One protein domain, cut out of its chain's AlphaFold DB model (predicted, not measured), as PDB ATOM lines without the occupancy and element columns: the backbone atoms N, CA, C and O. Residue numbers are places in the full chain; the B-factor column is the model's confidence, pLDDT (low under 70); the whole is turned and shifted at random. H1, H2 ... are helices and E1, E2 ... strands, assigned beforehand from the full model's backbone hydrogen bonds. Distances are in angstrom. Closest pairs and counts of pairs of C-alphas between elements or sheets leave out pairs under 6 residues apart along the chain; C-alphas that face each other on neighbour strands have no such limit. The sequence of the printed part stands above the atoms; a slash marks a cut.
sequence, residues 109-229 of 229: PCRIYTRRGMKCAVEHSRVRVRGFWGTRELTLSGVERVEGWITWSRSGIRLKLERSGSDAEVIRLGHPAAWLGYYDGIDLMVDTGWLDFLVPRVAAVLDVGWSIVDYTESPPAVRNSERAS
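Overview. This is residues 109 to 229 of the 229 residues of an uncharacterized protein of Candidatus Eisenbacteria bacterium (UniProt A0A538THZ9). A twisted sheet of five strands has one helix, H1, running along one of its faces, and a smaller four-stranded sheet packs partly face to face with it, near its edge strand E7, and on the helix as well. The two sheets make a sandwich, two sheets only partly face to face, and residues 175 to 191 form a long loop between E7 and H1. The printed part has 121 residues, with one named helix and nine named strands in the order E1 E2 E3 E4 E5 E6 E7 H1 E8 E9, and its class is mixed, helices and strands. The larger sheet runs E7 E6 E5 E8 E9 and is mixed, while the smaller runs E1 E2 E3 E4 and is antiparallel throughout. The whole is compact, with a radius of gyration of the C-alphas of 14.5 A and spans of 43 by 35 by 26 A.

Arrangement. Begin with the larger sheet, at E5, residues 143 to 150, and E6, residues 154 to 161, a hairpin in which N 147 and O 158 are 2.8 A apart, within hydrogen-bond range. E6 bends by 51 degrees at residue 157. Next to E6 look for E7, residues 168 to 174, antiparallel to it, with N 170 and O 157 at 2.8 A; E5, E6 and E7 form a meander, each strand the antiparallel neighbour of the one before. On the other side of E5 find E8, residues 209 to 214, parallel to E5 at 23 degrees, with N 148 and O 211 at 2.9 A. E9, residues 221 to 225, is the antiparallel edge strand beside E8, with N 212 and O 223 at 2.8 A. H1, residues 192 to 206, is on this sheet at a height of 8.0 A, over E5 and E8, and runs along the strands, at 6 degrees to E5 on the local plane; its closest C-alphas to E5 are those of Ala 203 and Val 146, 5.5 A. E7, H1 and E8 make a split strand-helix-strand unit, two strands running the same way with E6 and E5 between them, and its crossover is right-handed. In H1, 8 of 11 O i to N i+4 pairs are within hydrogen-bond range. Now turn to the second meander, E1, residues 110 to 114, E2, residues 117 to 123, E3, residues 126 to 130, and E4, residues 135 to 139. Its pairs include N 112 and O 120 at 2.8 A, N 128 and O 121 at 2.8 A, and N 129 and O 136 at 2.8 A. Where the sheets face each other, the closest C-alphas of E3 and E7 are those of Val 129 and Val 170, 6.4 A. H1 is on this sheet too, at a height of 9.9 A; the closest C-alphas of H1 and E1 are those of Val 202 and Cys 110, 6.4 A.

Along the chain. Find C-alpha 110 at (27.168, -0.264, -16.801), where E1 begins. E2 spans 17.4 A from first to last C-alpha, E5 20.3 A, E6 21.3 A, and E7 and E8 17.3 A each. H1 begins at C-alpha 192, at (14.645, -12.001, -20.433), and runs 21.5 A to C-alpha 206. E9 ends at C-alpha 225, at (30.443, -18.709, -18.814).

Size, cuts and confidence. The two C-alphas farthest apart are those of Tyr 182 and Ser 229, 45.0 A. The printed part has no cut, and its one long link is E7 to H1, 17 residues. Mean pLDDT of the printed part is 71.2, and look for values under 70 at residues 174 to 197 and 225 to 229, among others.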
ATOM      1  N   PRO A 109      30.183   3.544 -15.734       61.19
ATOM      2  CA  PRO A 109      29.410   2.379 -15.306       61.19
ATOM      3  C   PRO A 109      28.647   1.632 -16.412       61.19
ATOM      4  O   PRO A 109      28.189   2.240 -17.380       61.19
ATOM      5  N   CYS A 110      28.362   0.339 -16.199       67.69
ATOM      6  CA  CYS A 110      27.168  -0.264 -16.801       67.69
ATOM      7  C   CYS A 110      25.951   0.457 -16.206       67.69
ATOM      8  O   CYS A 110      25.674   0.336 -15.013       67.69
ATOM      9  N   ARG A 111      25.268   1.271 -17.014       70.00
ATOM     10  CA  ARG A 111      24.077   2.010 -16.592       70.00
ATOM     11  C   ARG A 111      22.826   1.369 -17.166       70.00
ATOM     12  O   ARG A 111      22.743   1.127 -18.364       70.00
ATOM     13  N   ILE A 112      21.832   1.176 -16.310       70.00
ATOM     14  CA  ILE A 112      20.499   0.716 -16.684       70.00
ATOM     15  C   ILE A 112      19.534   1.858 -16.391       70.00
ATOM     16  O   ILE A 112      19.429   2.288 -15.242       70.00
ATOM     17  N   TYR A 113      18.822   2.355 -17.401       68.31
ATOM     18  CA  TYR A 113      17.775   3.370 -17.234       68.31
ATOM     19  C   TYR A 113      16.390   2.736 -17.316       68.31
ATOM     20  O   TYR A 113      16.209   1.643 -17.827       68.31
ATOM     21  N   THR A 114      15.395   3.430 -16.780       64.88
ATOM     22  CA  THR A 114      13.975   3.162 -17.025       64.88
ATOM     23  C   THR A 114      13.293   4.478 -17.386       64.88
ATOM     24  O   THR A 114      13.910   5.540 -17.291       64.88
ATOM     25  N   ARG A 115      11.984   4.463 -17.675       60.91
ATOM     26  CA  ARG A 115      11.185   5.692 -17.887       60.91
ATOM     27  C   ARG A 115      11.325   6.755 -16.787       60.91
ATOM     28  O   ARG A 115      11.066   7.935 -17.004       60.91
ATOM     29  N   ARG A 116      11.719   6.344 -15.576       65.00
ATOM     30  CA  ARG A 116      11.918   7.245 -14.432       65.00
ATOM     31  C   ARG A 116      13.335   7.831 -14.372       65.00
ATOM     32  O   ARG A 116      13.602   8.621 -13.479       65.00
ATOM     33  N   GLY A 117      14.258   7.437 -15.252       69.25
ATOM     34  CA  GLY A 117      15.691   7.776 -15.228       69.25
ATOM     35  C   GLY A 117      16.582   6.577 -14.874       69.25
ATOM     36  O   GLY A 117      16.100   5.443 -14.884       69.25
ATOM     37  N   MET A 118      17.846   6.807 -14.519       75.44
ATOM     38  CA  MET A 118      18.825   5.775 -14.167       75.44
ATOM     39  C   MET A 118      18.311   4.918 -13.004       75.44
ATOM     40  O   MET A 118      18.028   5.404 -11.908       75.44
ATOM     41  N   LYS A 119      18.146   3.623 -13.260       75.81
ATOM     42  CA  LYS A 119      17.770   2.610 -12.275       75.81
ATOM     43  C   LYS A 119      18.994   2.019 -11.597       75.81
ATOM     44  O   LYS A 119      18.929   1.764 -10.397       75.81
ATOM     45  N   CYS A 120      20.078   1.819 -12.336       76.44
ATOM     46  CA  CYS A 120      21.321   1.299 -11.793       76.44
ATOM     47  C   CYS A 120      22.540   1.865 -12.531       76.44
ATOM     48  O   CYS A 120      22.461   2.114 -13.731       76.44
ATOM     49  N   ALA A 121      23.646   2.047 -11.812       78.06
ATOM     50  CA  ALA A 121      24.987   2.238 -12.347       78.06
ATOM     51  C   ALA A 121      25.945   1.274 -11.638       78.06
ATOM     52  O   ALA A 121      26.043   1.306 -10.415       78.06
ATOM     53  N   VAL A 122      26.643   0.435 -12.395       76.75
ATOM     54  CA  VAL A 122      27.660  -0.504 -11.905       76.75
ATOM     55  C   VAL A 122      29.024   0.005 -12.335       76.75
ATOM     56  O   VAL A 122      29.305   0.048 -13.528       76.75
ATOM     57  N   GLU A 123      29.851   0.378 -11.376       79.12
ATOM     58  CA  GLU A 123      31.236   0.824 -11.512       79.12
ATOM     59  C   GLU A 123      32.152  -0.215 -10.843       79.12
ATOM     60  O   GLU A 123      31.676  -1.001 -10.026       79.12
ATOM     61  N   HIS A 124      33.457  -0.210 -11.145       76.81
ATOM     62  CA  HIS A 124      34.403  -1.239 -10.671       76.81
ATOM     63  C   HIS A 124      34.305  -1.537  -9.164       76.81
ATOM     64  O   HIS A 124      34.354  -2.689  -8.758       76.81
ATOM     65  N   SER A 125      34.137  -0.510  -8.327       77.50
ATOM     66  CA  SER A 125      34.085  -0.656  -6.864       77.50
ATOM     67  C   SER A 125      32.726  -0.320  -6.242       77.50
ATOM     68  O   SER A 125      32.577  -0.362  -5.016       77.50
ATOM     69  N   ARG A 126      31.731   0.061  -7.055       83.31
ATOM     70  CA  ARG A 126      30.471   0.646  -6.571       83.31
ATOM     71  C   ARG A 126      29.299   0.261  -7.456       83.31
ATOM     72  O   ARG A 126      29.344   0.452  -8.664       83.31
ATOM     73  N   VAL A 127      28.192  -0.165  -6.855       83.00
ATOM     74  CA  VAL A 127      26.898  -0.227  -7.548       83.00
ATOM     75  C   VAL A 127      25.933   0.771  -6.932       83.00
ATOM     76  O   VAL A 127      25.551   0.654  -5.772       83.00
ATOM     77  N   ARG A 128      25.461   1.729  -7.728       83.69
ATOM     78  CA  ARG A 128      24.352   2.612  -7.363       83.69
ATOM     79  C   ARG A 128      23.052   2.012  -7.874       83.69
ATOM     80  O   ARG A 128      22.919   1.738  -9.064       83.69
ATOM     81  N   VAL A 129      22.075   1.824  -6.994       83.19
ATOM     82  CA  VAL A 129      20.744   1.308  -7.338       83.19
ATOM     83  C   VAL A 129      19.691   2.293  -6.865       83.19
ATOM     84  O   VAL A 129      19.607   2.620  -5.683       83.19
ATOM     85  N   ARG A 130      18.823   2.732  -7.771       80.69
ATOM     86  CA  ARG A 130      17.665   3.545  -7.415       80.69
ATOM     87  C   ARG A 130      16.535   2.656  -6.900       80.69
ATOM     88  O   ARG A 130      15.899   1.919  -7.663       80.69
ATOM     89  N   GLY A 131      16.281   2.732  -5.602       77.69
ATOM     90  CA  GLY A 131      15.132   2.143  -4.927       77.69
ATOM     91  C   GLY A 131      13.889   3.032  -4.992       77.69
ATOM     92  O   GLY A 131      13.836   4.018  -5.724       77.69
ATOM     93  N   PHE A 132      12.869   2.656  -4.223       75.12
ATOM     94  CA  PHE A 132      11.651   3.455  -4.067       75.12
ATOM     95  C   PHE A 132      11.897   4.713  -3.215       75.12
ATOM     96  O   PHE A 132      11.406   5.783  -3.552       75.12
ATOM     97  N   TRP A 133      12.721   4.591  -2.170       77.31
ATOM     98  CA  TRP A 133      13.004   5.646  -1.186       77.31
ATOM     99  C   TRP A 133      14.251   6.488  -1.490       77.31
ATOM    100  O   TRP A 133      14.661   7.300  -0.670       77.31
ATOM    101  N   GLY A 134      14.882   6.287  -2.649       81.81
ATOM    102  CA  GLY A 134      16.107   6.992  -3.026       81.81
ATOM    103  C   GLY A 134      17.135   6.083  -3.684       81.81
ATOM    104  O   GLY A 134      16.834   4.958  -4.090       81.81
ATOM    105  N   THR A 135      18.358   6.584  -3.808       82.81
ATOM    106  CA  THR A 135      19.489   5.837  -4.364       82.81
ATOM    107  C   THR A 135      20.282   5.210  -3.230       82.81
ATOM    108  O   THR A 135      20.695   5.906  -2.309       82.81
ATOM    109  N   ARG A 136      20.505   3.898  -3.307       83.31
ATOM    110  CA  ARG A 136      21.463   3.195  -2.453       83.31
ATOM    111  C   ARG A 136      22.771   3.008  -3.205       83.31
ATOM    112  O   ARG A 136      22.748   2.711  -4.400       83.31
ATOM    113  N   GLU A 137      23.884   3.147  -2.505       85.19
ATOM    114  CA  GLU A 137      25.202   2.772  -3.004       85.19
ATOM    115  C   GLU A 137      25.641   1.491  -2.299       85.19
ATOM    116  O   GLU A 137      25.490   1.348  -1.087       85.19
ATOM    117  N   LEU A 138      26.120   0.536  -3.080       77.12
ATOM    118  CA  LEU A 138      26.671  -0.723  -2.622       77.12
ATOM    119  C   LEU A 138      28.171  -0.660  -2.884       77.12
ATOM    120  O   LEU A 138      28.595  -0.644  -4.041       77.12
ATOM    121  N   THR A 139      28.965  -0.594  -1.820       73.94
ATOM    122  CA  THR A 139      30.417  -0.747  -1.918       73.94
ATOM    123  C   THR A 139      30.734  -2.229  -2.047       73.94
ATOM    124  O   THR A 139      30.272  -3.044  -1.248       73.94
ATOM    125  N   LEU A 140      31.477  -2.583  -3.088       67.75
ATOM    126  CA  LEU A 140      31.675  -3.971  -3.482       67.75
ATOM    127  C   LEU A 140      32.987  -4.497  -2.913       67.75
ATOM    128  O   LEU A 140      34.012  -4.514  -3.584       67.75
ATOM    129  N   SER A 141      32.953  -4.926  -1.655       70.38
ATOM    130  CA  SER A 141      33.959  -5.835  -1.106       70.38
ATOM    131  C   SER A 141      33.353  -7.237  -1.039       70.38
ATOM    132  O   SER A 141      32.357  -7.430  -0.342       70.38
ATOM    133  N   GLY A 142      33.938  -8.199  -1.757       75.06
ATOM    134  CA  GLY A 142      33.504  -9.602  -1.720       75.06
ATOM    135  C   GLY A 142      32.331  -9.943  -2.639       75.06
ATOM    136  O   GLY A 142      31.478 -10.734  -2.243       75.06
ATOM    137  N   VAL A 143      32.248  -9.348  -3.837       85.56
ATOM    138  CA  VAL A 143      31.385  -9.890  -4.904       85.56
ATOM    139  C   VAL A 143      32.076 -11.115  -5.485       85.56
ATOM    140  O   VAL A 143      33.176 -11.008  -6.008       85.56
ATOM    141  N   GLU A 144      31.423 -12.266  -5.406       87.88
ATOM    142  CA  GLU A 144      31.943 -13.532  -5.927       87.88
ATOM    143  C   GLU A 144      31.577 -13.713  -7.405       87.88
ATOM    144  O   GLU A 144      32.401 -14.097  -8.238       87.88
ATOM    145  N   ARG A 145      30.308 -13.440  -7.732       89.88
ATOM    146  CA  ARG A 145      29.765 -13.577  -9.084       89.88
ATOM    147  C   ARG A 145      28.545 -12.697  -9.312       89.88
ATOM    148  O   ARG A 145      27.823 -12.337  -8.378       89.88
ATOM    149  N   VAL A 146      28.264 -12.422 -10.577       89.62
ATOM    150  CA  VAL A 146      27.013 -11.802 -11.023       89.62
ATOM    151  C   VAL A 146      26.045 -12.890 -11.463       89.62
ATOM    152  O   VAL A 146      26.386 -13.757 -12.255       89.62
ATOM    153  N   GLU A 147      24.813 -12.843 -10.976       90.50
ATOM    154  CA  GLU A 147      23.772 -13.786 -11.367       90.50
ATOM    155  C   GLU A 147      22.612 -13.061 -12.050       90.50
ATOM    156  O   GLU A 147      21.936 -12.227 -11.439       90.50
ATOM    157  N   GLY A 148      22.364 -13.410 -13.310       88.06
ATOM    158  CA  GLY A 148      21.083 -13.173 -13.961       88.06
ATOM    159  C   GLY A 148      20.075 -14.225 -13.532       88.06
ATOM    160  O   GLY A 148      20.418 -15.398 -13.416       88.06
ATOM    161  N   TRP A 149      18.831 -13.834 -13.303       86.19
ATOM    162  CA  TRP A 149      17.795 -14.776 -12.899       86.19
ATOM    163  C   TRP A 149      16.463 -14.493 -13.583       86.19
ATOM    164  O   TRP A 149      16.114 -13.336 -13.834       86.19
ATOM    165  N   ILE A 150      15.714 -15.562 -13.855       81.81
ATOM    166  CA  ILE A 150      14.377 -15.534 -14.456       81.81
ATOM    167  C   ILE A 150      13.434 -16.372 -13.593       81.81
ATOM    168  O   ILE A 150      13.810 -17.409 -13.064       81.81
ATOM    169  N   THR A 151      12.204 -15.903 -13.436       80.62
ATOM    170  CA  THR A 151      11.070 -16.600 -12.819       80.62
ATOM    171  C   THR A 151       9.840 -16.372 -13.696       80.62
ATOM    172  O   THR A 151       9.843 -15.485 -14.547       80.62
ATOM    173  N   TRP A 152       8.733 -17.054 -13.407       74.50
ATOM    174  CA  TRP A 152       7.477 -16.899 -14.154       74.50
ATOM    175  C   TRP A 152       6.921 -15.466 -14.217       74.50
ATOM    176  O   TRP A 152       6.116 -15.157 -15.087       74.50
ATOM    177  N   SER A 153       7.306 -14.585 -13.288       73.31
ATOM    178  CA  SER A 153       6.732 -13.231 -13.176       73.31
ATOM    179  C   SER A 153       7.766 -12.111 -13.104       73.31
ATOM    180  O   SER A 153       7.400 -10.931 -13.092       73.31
ATOM    181  N   ARG A 154       9.053 -12.454 -13.015       79.25
ATOM    182  CA  ARG A 154      10.137 -11.501 -12.774       79.25
ATOM    183  C   ARG A 154      11.449 -11.991 -13.358       79.25
ATOM    184  O   ARG A 154      11.727 -13.187 -13.325       79.25
ATOM    185  N   SER A 155      12.298 -11.044 -13.719       78.12
ATOM    186  CA  SER A 155      13.706 -11.267 -14.030       78.12
ATOM    187  C   SER A 155      14.579 -10.214 -13.349       78.12
ATOM    188  O   SER A 155      14.089  -9.184 -12.862       78.12
ATOM    189  N   GLY A 156      15.883 -10.455 -13.277       81.50
ATOM    190  CA  GLY A 156      16.792  -9.489 -12.680       81.50
ATOM    191  C   GLY A 156      18.255  -9.886 -12.712       81.50
ATOM    192  O   GLY A 156      18.629 -10.948 -13.199       81.50
ATOM    193  N   ILE A 157      19.076  -8.998 -12.158       84.81
ATOM    194  CA  ILE A 157      20.505  -9.209 -11.931       84.81
ATOM    195  C   ILE A 157      20.759  -9.011 -10.440       84.81
ATOM    196  O   ILE A 157      20.289  -8.034  -9.845       84.81
ATOM    197  N   ARG A 158      21.512  -9.918  -9.828       89.94
ATOM    198  CA  ARG A 158      21.984  -9.807  -8.445       89.94
ATOM    199  C   ARG A 158      23.467 -10.131  -8.347       89.94
ATOM    200  O   ARG A 158      24.011 -10.841  -9.181       89.94
ATOM    201  N   LEU A 159      24.104  -9.605  -7.315       89.56
ATOM    202  CA  LEU A 159      25.487  -9.886  -6.956       89.56
ATOM    203  C   LEU A 159      25.479 -10.933  -5.846       89.56
ATOM    204  O   LEU A 159      24.822 -10.732  -4.821       89.56
ATOM    205  N   LYS A 160      26.194 -12.035  -6.053       89.50
ATOM    206  CA  LYS A 160      26.476 -13.015  -5.003       89.50
ATOM    207  C   LYS A 160      27.659 -12.524  -4.183       89.50
ATOM    208  O   LYS A 160      28.670 -12.128  -4.761       89.50
ATOM    209  N   LEU A 161      27.508 -12.515  -2.861       86.19
ATOM    210  CA  LEU A 161      28.519 -12.004  -1.936       86.19
ATOM    211  C   LEU A 161      29.149 -13.147  -1.130       86.19
ATOM    212  O   LEU A 161      28.425 -13.989  -0.605       86.19
ATOM    213  N   GLU A 162      30.473 -13.125  -0.965       74.31
ATOM    214  CA  GLU A 162      31.271 -14.223  -0.386       74.31
ATOM    215  C   GLU A 162      30.930 -14.574   1.078       74.31
ATOM    216  O   GLU A 162      31.205 -15.687   1.521       74.31
ATOM    217  N   ARG A 163      30.401 -13.632   1.880       63.66
ATOM    218  CA  ARG A 163      30.355 -13.787   3.357       63.66
ATOM    219  C   ARG A 163      29.059 -13.400   4.070       63.66
ATOM    220  O   ARG A 163      28.974 -13.597   5.276       63.66
ATOM    221  N   SER A 164      28.052 -12.856   3.388       57.31
ATOM    222  CA  SER A 164      26.857 -12.317   4.070       57.31
ATOM    223  C   SER A 164      25.584 -13.149   3.901       57.31
ATOM    224  O   SER A 164      24.556 -12.790   4.476       57.31
ATOM    225  N   GLY A 165      25.599 -14.199   3.067       57.50
ATOM    226  CA  GLY A 165      24.382 -14.933   2.675       57.50
ATOM    227  C   GLY A 165      23.291 -14.045   2.052       57.50
ATOM    228  O   GLY A 165      22.165 -14.493   1.850       57.50
ATOM    229  N   SER A 166      23.607 -12.777   1.773       72.50
ATOM    230  CA  SER A 166      22.659 -11.735   1.406       72.50
ATOM    231  C   SER A 166      23.030 -11.227   0.022       72.50
ATOM    232  O   SER A 166      23.897 -10.367  -0.123       72.50
ATOM    233  N   ASP A 167      22.387 -11.781  -1.002       85.50
ATOM    234  CA  ASP A 167      22.564 -11.336  -2.382       85.50
ATOM    235  C   ASP A 167      22.195  -9.852  -2.524       85.50
ATOM    236  O   ASP A 167      21.166  -9.388  -2.016       85.50
ATOM    237  N   ALA A 168      22.996  -9.096  -3.272       84.81
ATOM    238  CA  ALA A 168      22.713  -7.692  -3.535       84.81
ATOM    239  C   ALA A 168      21.982  -7.537  -4.874       84.81
ATOM    240  O   ALA A 168      22.543  -7.766  -5.940       84.81
ATOM    241  N   GLU A 169      20.717  -7.130  -4.845       85.00
ATOM    242  CA  GLU A 169      19.948  -6.954  -6.081       85.00
ATOM    243  C   GLU A 169      20.372  -5.700  -6.871       85.00
ATOM    244  O   GLU A 169      20.192  -4.568  -6.420       85.00
ATOM    245  N   VAL A 170      20.898  -5.890  -8.080       78.75
ATOM    246  CA  VAL A 170      21.280  -4.803  -8.999       78.75
ATOM    247  C   VAL A 170      20.029  -4.235  -9.662       78.75
ATOM    248  O   VAL A 170      19.790  -3.026  -9.664       78.75
ATOM    249  N   ILE A 171      19.187  -5.126 -10.186       78.06
ATOM    250  CA  ILE A 171      17.908  -4.776 -10.786       78.06
ATOM    251  C   ILE A 171      16.924  -5.935 -10.659       78.06
ATOM    252  O   ILE A 171      17.295  -7.099 -10.783       78.06
ATOM    253  N   ARG A 172      15.654  -5.589 -10.447       80.38
ATOM    254  CA  ARG A 172      14.506  -6.488 -10.540       80.38
ATOM    255  C   ARG A 172      13.452  -5.852 -11.412       80.38
ATOM    256  O   ARG A 172      13.125  -4.672 -11.252       80.38
ATOM    257  N   LEU A 173      12.919  -6.666 -12.300       70.19
ATOM    258  CA  LEU A 173      11.953  -6.297 -13.310       70.19
ATOM    259  C   LEU A 173      10.747  -7.200 -13.100       70.19
ATOM    260  O   LEU A 173      10.889  -8.410 -12.932       70.19
ATOM    261  N   GLY A 174       9.562  -6.606 -13.031       65.38
ATOM    262  CA  GLY A 174       8.339  -7.385 -13.176       65.38
ATOM    263  C   GLY A 174       8.084  -7.609 -14.657       65.38
ATOM    264  O   GLY A 174       8.362  -6.709 -15.443       65.38
ATOM    265  N   HIS A 175       7.527  -8.757 -15.027       63.06
ATOM    266  CA  HIS A 175       6.834  -8.896 -16.302       63.06
ATOM    267  C   HIS A 175       5.467  -8.227 -16.128       63.06
ATOM    268  O   HIS A 175       4.611  -8.789 -15.437       63.06
ATOM    269  N   PRO A 176       5.228  -7.000 -16.639       47.09
ATOM    270  CA  PRO A 176       3.871  -6.500 -16.650       47.09
ATOM    271  C   PRO A 176       3.082  -7.407 -17.593       47.09
ATOM    272  O   PRO A 176       3.468  -7.614 -18.742       47.09
ATOM    273  N   ALA A 177       1.966  -7.943 -17.118       36.88
ATOM    274  CA  ALA A 177       0.942  -8.460 -18.007       36.88
ATOM    275  C   ALA A 177       0.487  -7.304 -18.922       36.88
ATOM    276  O   ALA A 177      -0.281  -6.458 -18.489       36.88
ATOM    277  N   ALA A 178       1.062  -7.219 -20.123       35.34
ATOM    278  CA  ALA A 178       0.622  -6.621 -21.394       35.34
ATOM    279  C   ALA A 178      -0.324  -5.380 -21.488       35.34
ATOM    280  O   ALA A 178      -0.689  -5.041 -22.608       35.34
ATOM    281  N   TRP A 179      -0.738  -4.663 -20.432       30.58
ATOM    282  CA  TRP A 179      -2.030  -3.939 -20.491       30.58
ATOM    283  C   TRP A 179      -2.104  -2.467 -20.066       30.58
ATOM    284  O   TRP A 179      -3.211  -1.973 -19.878       30.58
ATOM    285  N   LEU A 180      -1.014  -1.700 -19.972       29.34
ATOM    286  CA  LEU A 180      -1.144  -0.237 -19.807       29.34
ATOM    287  C   LEU A 180      -0.165   0.517 -20.706       29.34
ATOM    288  O   LEU A 180       0.912   0.939 -20.289       29.34
ATOM    289  N   GLY A 181      -0.572   0.663 -21.966       36.78
ATOM    290  CA  GLY A 181       0.089   1.502 -22.953       36.78
ATOM    291  C   GLY A 181      -0.275   2.969 -22.775       36.78
ATOM    292  O   GLY A 181      -1.375   3.357 -23.131       36.78
ATOM    293  N   TYR A 182       0.670   3.760 -22.273       25.95
ATOM    294  CA  TYR A 182       0.831   5.196 -22.532       25.95
ATOM    295  C   TYR A 182       2.319   5.505 -22.283       25.95
ATOM    296  O   TYR A 182       2.806   5.337 -21.162       25.95
ATOM    297  N   TYR A 183       3.064   5.861 -23.332       39.97
ATOM    298  CA  TYR A 183       4.529   5.987 -23.313       39.97
ATOM    299  C   TYR A 183       4.960   7.363 -23.852       39.97
ATOM    300  O   TYR A 183       4.287   7.870 -24.741       39.97
ATOM    301  N   ASP A 184       6.082   7.919 -23.365       26.27
ATOM    302  CA  ASP A 184       6.692   9.191 -23.823       26.27
ATOM    303  C   ASP A 184       8.251   9.189 -23.702       26.27
ATOM    304  O   ASP A 184       8.856  10.176 -23.277       26.27
ATOM    305  N   GLY A 185       8.964   8.087 -24.007       33.75
ATOM    306  CA  GLY A 185      10.441   8.078 -23.879       33.75
ATOM    307  C   GLY A 185      11.196   6.817 -24.329       33.75
ATOM    308  O   GLY A 185      10.592   5.841 -24.753       33.75
ATOM    309  N   ILE A 186      12.539   6.833 -24.228       36.97
ATOM    310  CA  ILE A 186      13.383   5.642 -24.452       36.97
ATOM    311  C   ILE A 186      13.043   4.609 -23.389       36.97
ATOM    312  O   ILE A 186      13.322   4.802 -22.201       36.97
ATOM    313  N   ASP A 187      12.463   3.512 -23.840       40.06
ATOM    314  CA  ASP A 187      12.256   2.347 -23.016       40.06
ATOM    315  C   ASP A 187      13.518   1.483 -23.082       40.06
ATOM    316  O   ASP A 187      13.969   1.101 -24.151       40.06
ATOM    317  N   LEU A 188      14.171   1.257 -21.948       41.88
ATOM    318  CA  LEU A 188      15.199   0.219 -21.822       41.88
ATOM    319  C   LEU A 188      14.554  -0.946 -21.074       41.88
ATOM    320  O   LEU A 188      15.040  -1.354 -20.017       41.88
ATOM    321  N   MET A 189      13.385  -1.395 -21.538       34.94
ATOM    322  CA  MET A 189      12.737  -2.555 -20.941       34.94
ATOM    323  C   MET A 189      13.608  -3.769 -21.228       34.94
ATOM    324  O   MET A 189      13.915  -4.125 -22.360       34.94
ATOM    325  N   VAL A 190      14.098  -4.318 -20.129       44.44
ATOM    326  CA  VAL A 190      14.994  -5.456 -20.082       44.44
ATOM    327  C   VAL A 190      14.111  -6.696 -20.169       44.44
ATOM    328  O   VAL A 190      13.555  -7.147 -19.167       44.44
ATOM    329  N   ASP A 191      13.948  -7.222 -21.377       45.75
ATOM    330  CA  ASP A 191      13.359  -8.544 -21.576       45.75
ATOM    331  C   ASP A 191      14.326  -9.640 -21.108       45.75
ATOM    332  O   ASP A 191      15.529  -9.418 -20.967       45.75
ATOM    333  N   THR A 192      13.823 -10.854 -20.870       45.06
ATOM    334  CA  THR A 192      14.645 -12.001 -20.433       45.06
ATOM    335  C   THR A 192      15.832 -12.274 -21.361       45.06
ATOM    336  O   THR A 192      16.911 -12.608 -20.874       45.06
ATOM    337  N   GLY A 193      15.678 -12.027 -22.669       53.19
ATOM    338  CA  GLY A 193      16.744 -12.159 -23.670       53.19
ATOM    339  C   GLY A 193      17.936 -11.211 -23.481       53.19
ATOM    340  O   GLY A 193      18.948 -11.359 -24.157       53.19
ATOM    341  N   TRP A 194      17.852 -10.245 -22.563       60.06
ATOM    342  CA  TRP A 194      18.954  -9.338 -22.248       60.06
ATOM    343  C   TRP A 194      19.901  -9.861 -21.182       60.06
ATOM    344  O   TRP A 194      21.008  -9.332 -21.070       60.06
ATOM    345  N   LEU A 195      19.490 -10.846 -20.379       66.44
ATOM    346  CA  LEU A 195      20.367 -11.377 -19.338       66.44
ATOM    347  C   LEU A 195      21.664 -11.904 -19.957       66.44
ATOM    348  O   LEU A 195      22.731 -11.579 -19.447       66.44
ATOM    349  N   ASP A 196      21.581 -12.554 -21.119       68.12
ATOM    350  CA  ASP A 196      22.733 -13.055 -21.882       68.12
ATOM    351  C   ASP A 196      23.729 -11.955 -22.306       68.12
ATOM    352  O   ASP A 196      24.893 -12.247 -22.559       68.12
ATOM    353  N   PHE A 197      23.312 -10.684 -22.347       67.88
ATOM    354  CA  PHE A 197      24.175  -9.551 -22.703       67.88
ATOM    355  C   PHE A 197      24.601  -8.727 -21.483       67.88
ATOM    356  O   PHE A 197      25.766  -8.350 -21.343       67.88
ATOM    357  N   LEU A 198      23.659  -8.422 -20.586       71.62
ATOM    358  CA  LEU A 198      23.893  -7.533 -19.449       71.62
ATOM    359  C   LEU A 198      24.640  -8.224 -18.312       71.62
ATOM    360  O   LEU A 198      25.477  -7.592 -17.674       71.62
ATOM    361  N   VAL A 199      24.359  -9.497 -18.049       77.31
ATOM    362  CA  VAL A 199      24.988 -10.247 -16.953       77.31
ATOM    363  C   VAL A 199      26.499 -10.392 -17.169       77.31
ATOM    364  O   VAL A 199      27.235  -9.945 -16.281       77.31
ATOM    365  N   PRO A 200      26.993 -10.869 -18.335       78.31
ATOM    366  CA  PRO A 200      28.428 -10.872 -18.619       78.31
ATOM    367  C   PRO A 200      29.043  -9.482 -18.524       78.31
ATOM    368  O   PRO A 200      30.168  -9.317 -18.062       78.31
ATOM    369  N   ARG A 201      28.298  -8.450 -18.937       76.19
ATOM    370  CA  ARG A 201      28.801  -7.081 -18.930       76.19
ATOM    371  C   ARG A 201      28.986  -6.536 -17.520       76.19
ATOM    372  O   ARG A 201      30.011  -5.916 -17.248       76.19
ATOM    373  N   VAL A 202      28.005  -6.740 -16.643       79.19
ATOM    374  CA  VAL A 202      28.098  -6.366 -15.228       79.19
ATOM    375  C   VAL A 202      29.260  -7.122 -14.585       79.19
ATOM    376  O   VAL A 202      30.063  -6.496 -13.906       79.19
ATOM    377  N   ALA A 203      29.415  -8.417 -14.873       83.50
ATOM    378  CA  ALA A 203      30.552  -9.206 -14.402       83.50
ATOM    379  C   ALA A 203      31.899  -8.664 -14.890       83.50
ATOM    380  O   ALA A 203      32.802  -8.496 -14.081       83.50
ATOM    381  N   ALA A 204      32.011  -8.292 -16.166       80.75
ATOM    382  CA  ALA A 204      33.229  -7.714 -16.729       80.75
ATOM    383  C   ALA A 204      33.592  -6.347 -16.126       80.75
ATOM    384  O   ALA A 204      34.764  -6.006 -16.050       80.75
ATOM    385  N   VAL A 205      32.610  -5.537 -15.705       78.38
ATOM    386  CA  VAL A 205      32.895  -4.286 -14.972       78.38
ATOM    387  C   VAL A 205      33.406  -4.571 -13.560       78.38
ATOM    388  O   VAL A 205      34.190  -3.792 -13.029       78.38
ATOM    389  N   LEU A 206      32.934  -5.656 -12.951       82.38
ATOM    390  CA  LEU A 206      33.260  -6.037 -11.581       82.38
ATOM    391  C   LEU A 206      34.448  -6.998 -11.474       82.38
ATOM    392  O   LEU A 206      34.859  -7.294 -10.360       82.38
ATOM    393  N   ASP A 207      34.975  -7.462 -12.607       86.25
ATOM    394  CA  ASP A 207      36.039  -8.463 -12.699       86.25
ATOM    395  C   ASP A 207      35.710  -9.780 -11.961       86.25
ATOM    396  O   ASP A 207      36.485 -10.314 -11.170       86.25
ATOM    397  N   VAL A 208      34.500 -10.303 -12.189       87.12
ATOM    398  CA  VAL A 208      33.997 -11.535 -11.548       87.12
ATOM    399  C   VAL A 208      33.351 -12.486 -12.553       87.12
ATOM    400  O   VAL A 208      33.031 -12.113 -13.680       87.12
ATOM    401  N   GLY A 209      33.123 -13.737 -12.140       90.75
ATOM    402  CA  GLY A 209      32.369 -14.706 -12.942       90.75
ATOM    403  C   GLY A 209      30.874 -14.376 -13.015       90.75
ATOM    404  O   GLY A 209      30.364 -13.543 -12.257       90.75
ATOM    405  N   TRP A 210      30.143 -15.061 -13.898       91.69
ATOM    406  CA  TRP A 210      28.692 -14.916 -13.969       91.69
ATOM    407  C   TRP A 210      27.936 -16.189 -14.341       91.69
ATOM    408  O   TRP A 210      28.486 -17.132 -14.904       91.69
ATOM    409  N   SER A 211      26.644 -16.187 -14.019       92.25
ATOM    410  CA  SER A 211      25.708 -17.256 -14.358       92.25
ATOM    411  C   SER A 211      24.316 -16.701 -14.649       92.25
ATOM    412  O   SER A 211      23.919 -15.683 -14.079       92.25
ATOM    413  N   ILE A 212      23.541 -17.394 -15.475       86.81
ATOM    414  CA  ILE A 212      22.105 -17.157 -15.646       86.81
ATOM    415  C   ILE A 212      21.347 -18.366 -15.116       86.81
ATOM    416  O   ILE A 212      21.680 -19.498 -15.460       86.81
ATOM    417  N   VAL A 213      20.347 -18.120 -14.271       89.00
ATOM    418  CA  VAL A 213      19.532 -19.156 -13.629       89.00
ATOM    419  C   VAL A 213      18.069 -18.999 -14.030       89.00
ATOM    420  O   VAL A 213      17.457 -17.960 -13.766       89.00
ATOM    421  N   ASP A 214      17.503 -20.037 -14.637       84.12
ATOM    422  CA  ASP A 214      16.088 -20.096 -14.988       84.12
ATOM    423  C   ASP A 214      15.301 -20.878 -13.926       84.12
ATOM    424  O   ASP A 214      15.348 -22.104 -13.867       84.12
ATOM    425  N   TYR A 215      14.576 -20.157 -13.068       84.19
ATOM    426  CA  TYR A 215      13.703 -20.735 -12.041       84.19
ATOM    427  C   TYR A 215      12.294 -21.062 -12.559       84.19
ATOM    428  O   TYR A 215      11.406 -21.367 -11.757       84.19
ATOM    429  N   THR A 216      12.036 -20.938 -13.864       79.31
ATOM    430  CA  THR A 216      10.793 -21.438 -14.470       79.31
ATOM    431  C   THR A 216      10.845 -22.944 -14.712       79.31
ATOM    432  O   THR A 216       9.802 -23.600 -14.700       79.31
ATOM    433  N   GLU A 217      12.052 -23.499 -14.845       76.38
ATOM    434  CA  GLU A 217      12.315 -24.922 -15.046       76.38
ATOM    435  C   GLU A 217      12.553 -25.666 -13.715       76.38
ATOM    436  O   GLU A 217      12.929 -25.072 -12.699       76.38
ATOM    437  N   SER A 218      12.328 -26.987 -13.709       82.31
ATOM    438  CA  SER A 218      12.568 -27.859 -12.551       82.31
ATOM    439  C   SER A 218      13.383 -29.101 -12.957       82.31
ATOM    440  O   SER A 218      12.874 -29.904 -13.743       82.31
ATOM    441  N   PRO A 219      14.610 -29.300 -12.421       84.69
ATOM    442  CA  PRO A 219      15.349 -28.361 -11.567       84.69
ATOM    443  C   PRO A 219      15.751 -27.084 -12.335       84.69
ATOM    444  O   PRO A 219      15.806 -27.126 -13.563       84.69
ATOM    445  N   PRO A 220      16.052 -25.964 -11.645       86.19
ATOM    446  CA  PRO A 220      16.456 -24.730 -12.313       86.19
ATOM    447  C   PRO A 220      17.661 -24.946 -13.230       86.19
ATOM    448  O   PRO A 220      18.689 -25.476 -12.794       86.19
ATOM    449  N   ALA A 221      17.556 -24.504 -14.480       84.75
ATOM    450  CA  ALA A 221      18.664 -24.570 -15.422       84.75
ATOM    451  C   ALA A 221      19.677 -23.452 -15.142       84.75
ATOM    452  O   ALA A 221      19.304 -22.302 -14.901       84.75
ATOM    453  N   VAL A 222      20.972 -23.785 -15.197       86.50
ATOM    454  CA  VAL A 222      22.073 -22.831 -14.999       86.50
ATOM    455  C   VAL A 222      22.934 -22.772 -16.255       86.50
ATOM    456  O   VAL A 222      23.459 -23.791 -16.702       86.50
ATOM    457  N   ARG A 223      23.117 -21.569 -16.806       82.81
ATOM    458  CA  ARG A 223      24.076 -21.281 -17.881       82.81
ATOM    459  C   ARG A 223      25.248 -20.495 -17.299       82.81
ATOM    460  O   ARG A 223      25.050 -19.382 -16.820       82.81
ATOM    461  N   ASN A 224      26.449 -21.065 -17.339       76.88
ATOM    462  CA  ASN A 224      27.681 -20.399 -16.909       76.88
ATOM    463  C   ASN A 224      28.489 -19.972 -18.138       76.88
ATOM    464  O   ASN A 224      28.536 -20.721 -19.113       76.88
ATOM    465  N   SER A 225      29.196 -18.843 -18.060       65.56
ATOM    466  CA  SER A 225      30.443 -18.709 -18.814       65.56
ATOM    467  C   SER A 225      31.611 -18.657 -17.847       65.56
ATOM    468  O   SER A 225      31.536 -18.054 -16.775       65.56
ATOM    469  N   GLU A 226      32.699 -19.306 -18.236       55.94
ATOM    470  CA  GLU A 226      33.956 -19.244 -17.505       55.94
ATOM    471  C   GLU A 226      34.475 -17.800 -17.461       55.94
ATOM    472  O   GLU A 226      34.075 -16.953 -18.271       55.94
ATOM    473  N   ARG A 227      35.313 -17.511 -16.453       52.72
ATOM    474  CA  ARG A 227      35.977 -16.212 -16.281       52.72
ATOM    475  C   ARG A 227      36.565 -15.776 -17.624       52.72
ATOM    476  O   ARG A 227      37.199 -16.586 -18.291       52.72
ATOM    477  N   ALA A 228      36.375 -14.509 -17.990       46.38
ATOM    478  CA  ALA A 228      37.172 -13.905 -19.047       46.38
ATOM    479  C   ALA A 228      38.630 -13.904 -18.561       46.38
ATOM    480  O   ALA A 228      39.005 -13.076 -17.736       46.38
ATOM    481  N   SER A 229      39.377 -14.930 -18.964       34.81
ATOM    482  CA  SER A 229      40.821 -15.070 -18.774       34.81
ATOM    483  C   SER A 229      41.580 -14.085 -19.644       34.81
ATOM    484  O   SER A 229      41.170 -13.957 -20.823       34.81
TER     485      SER A 229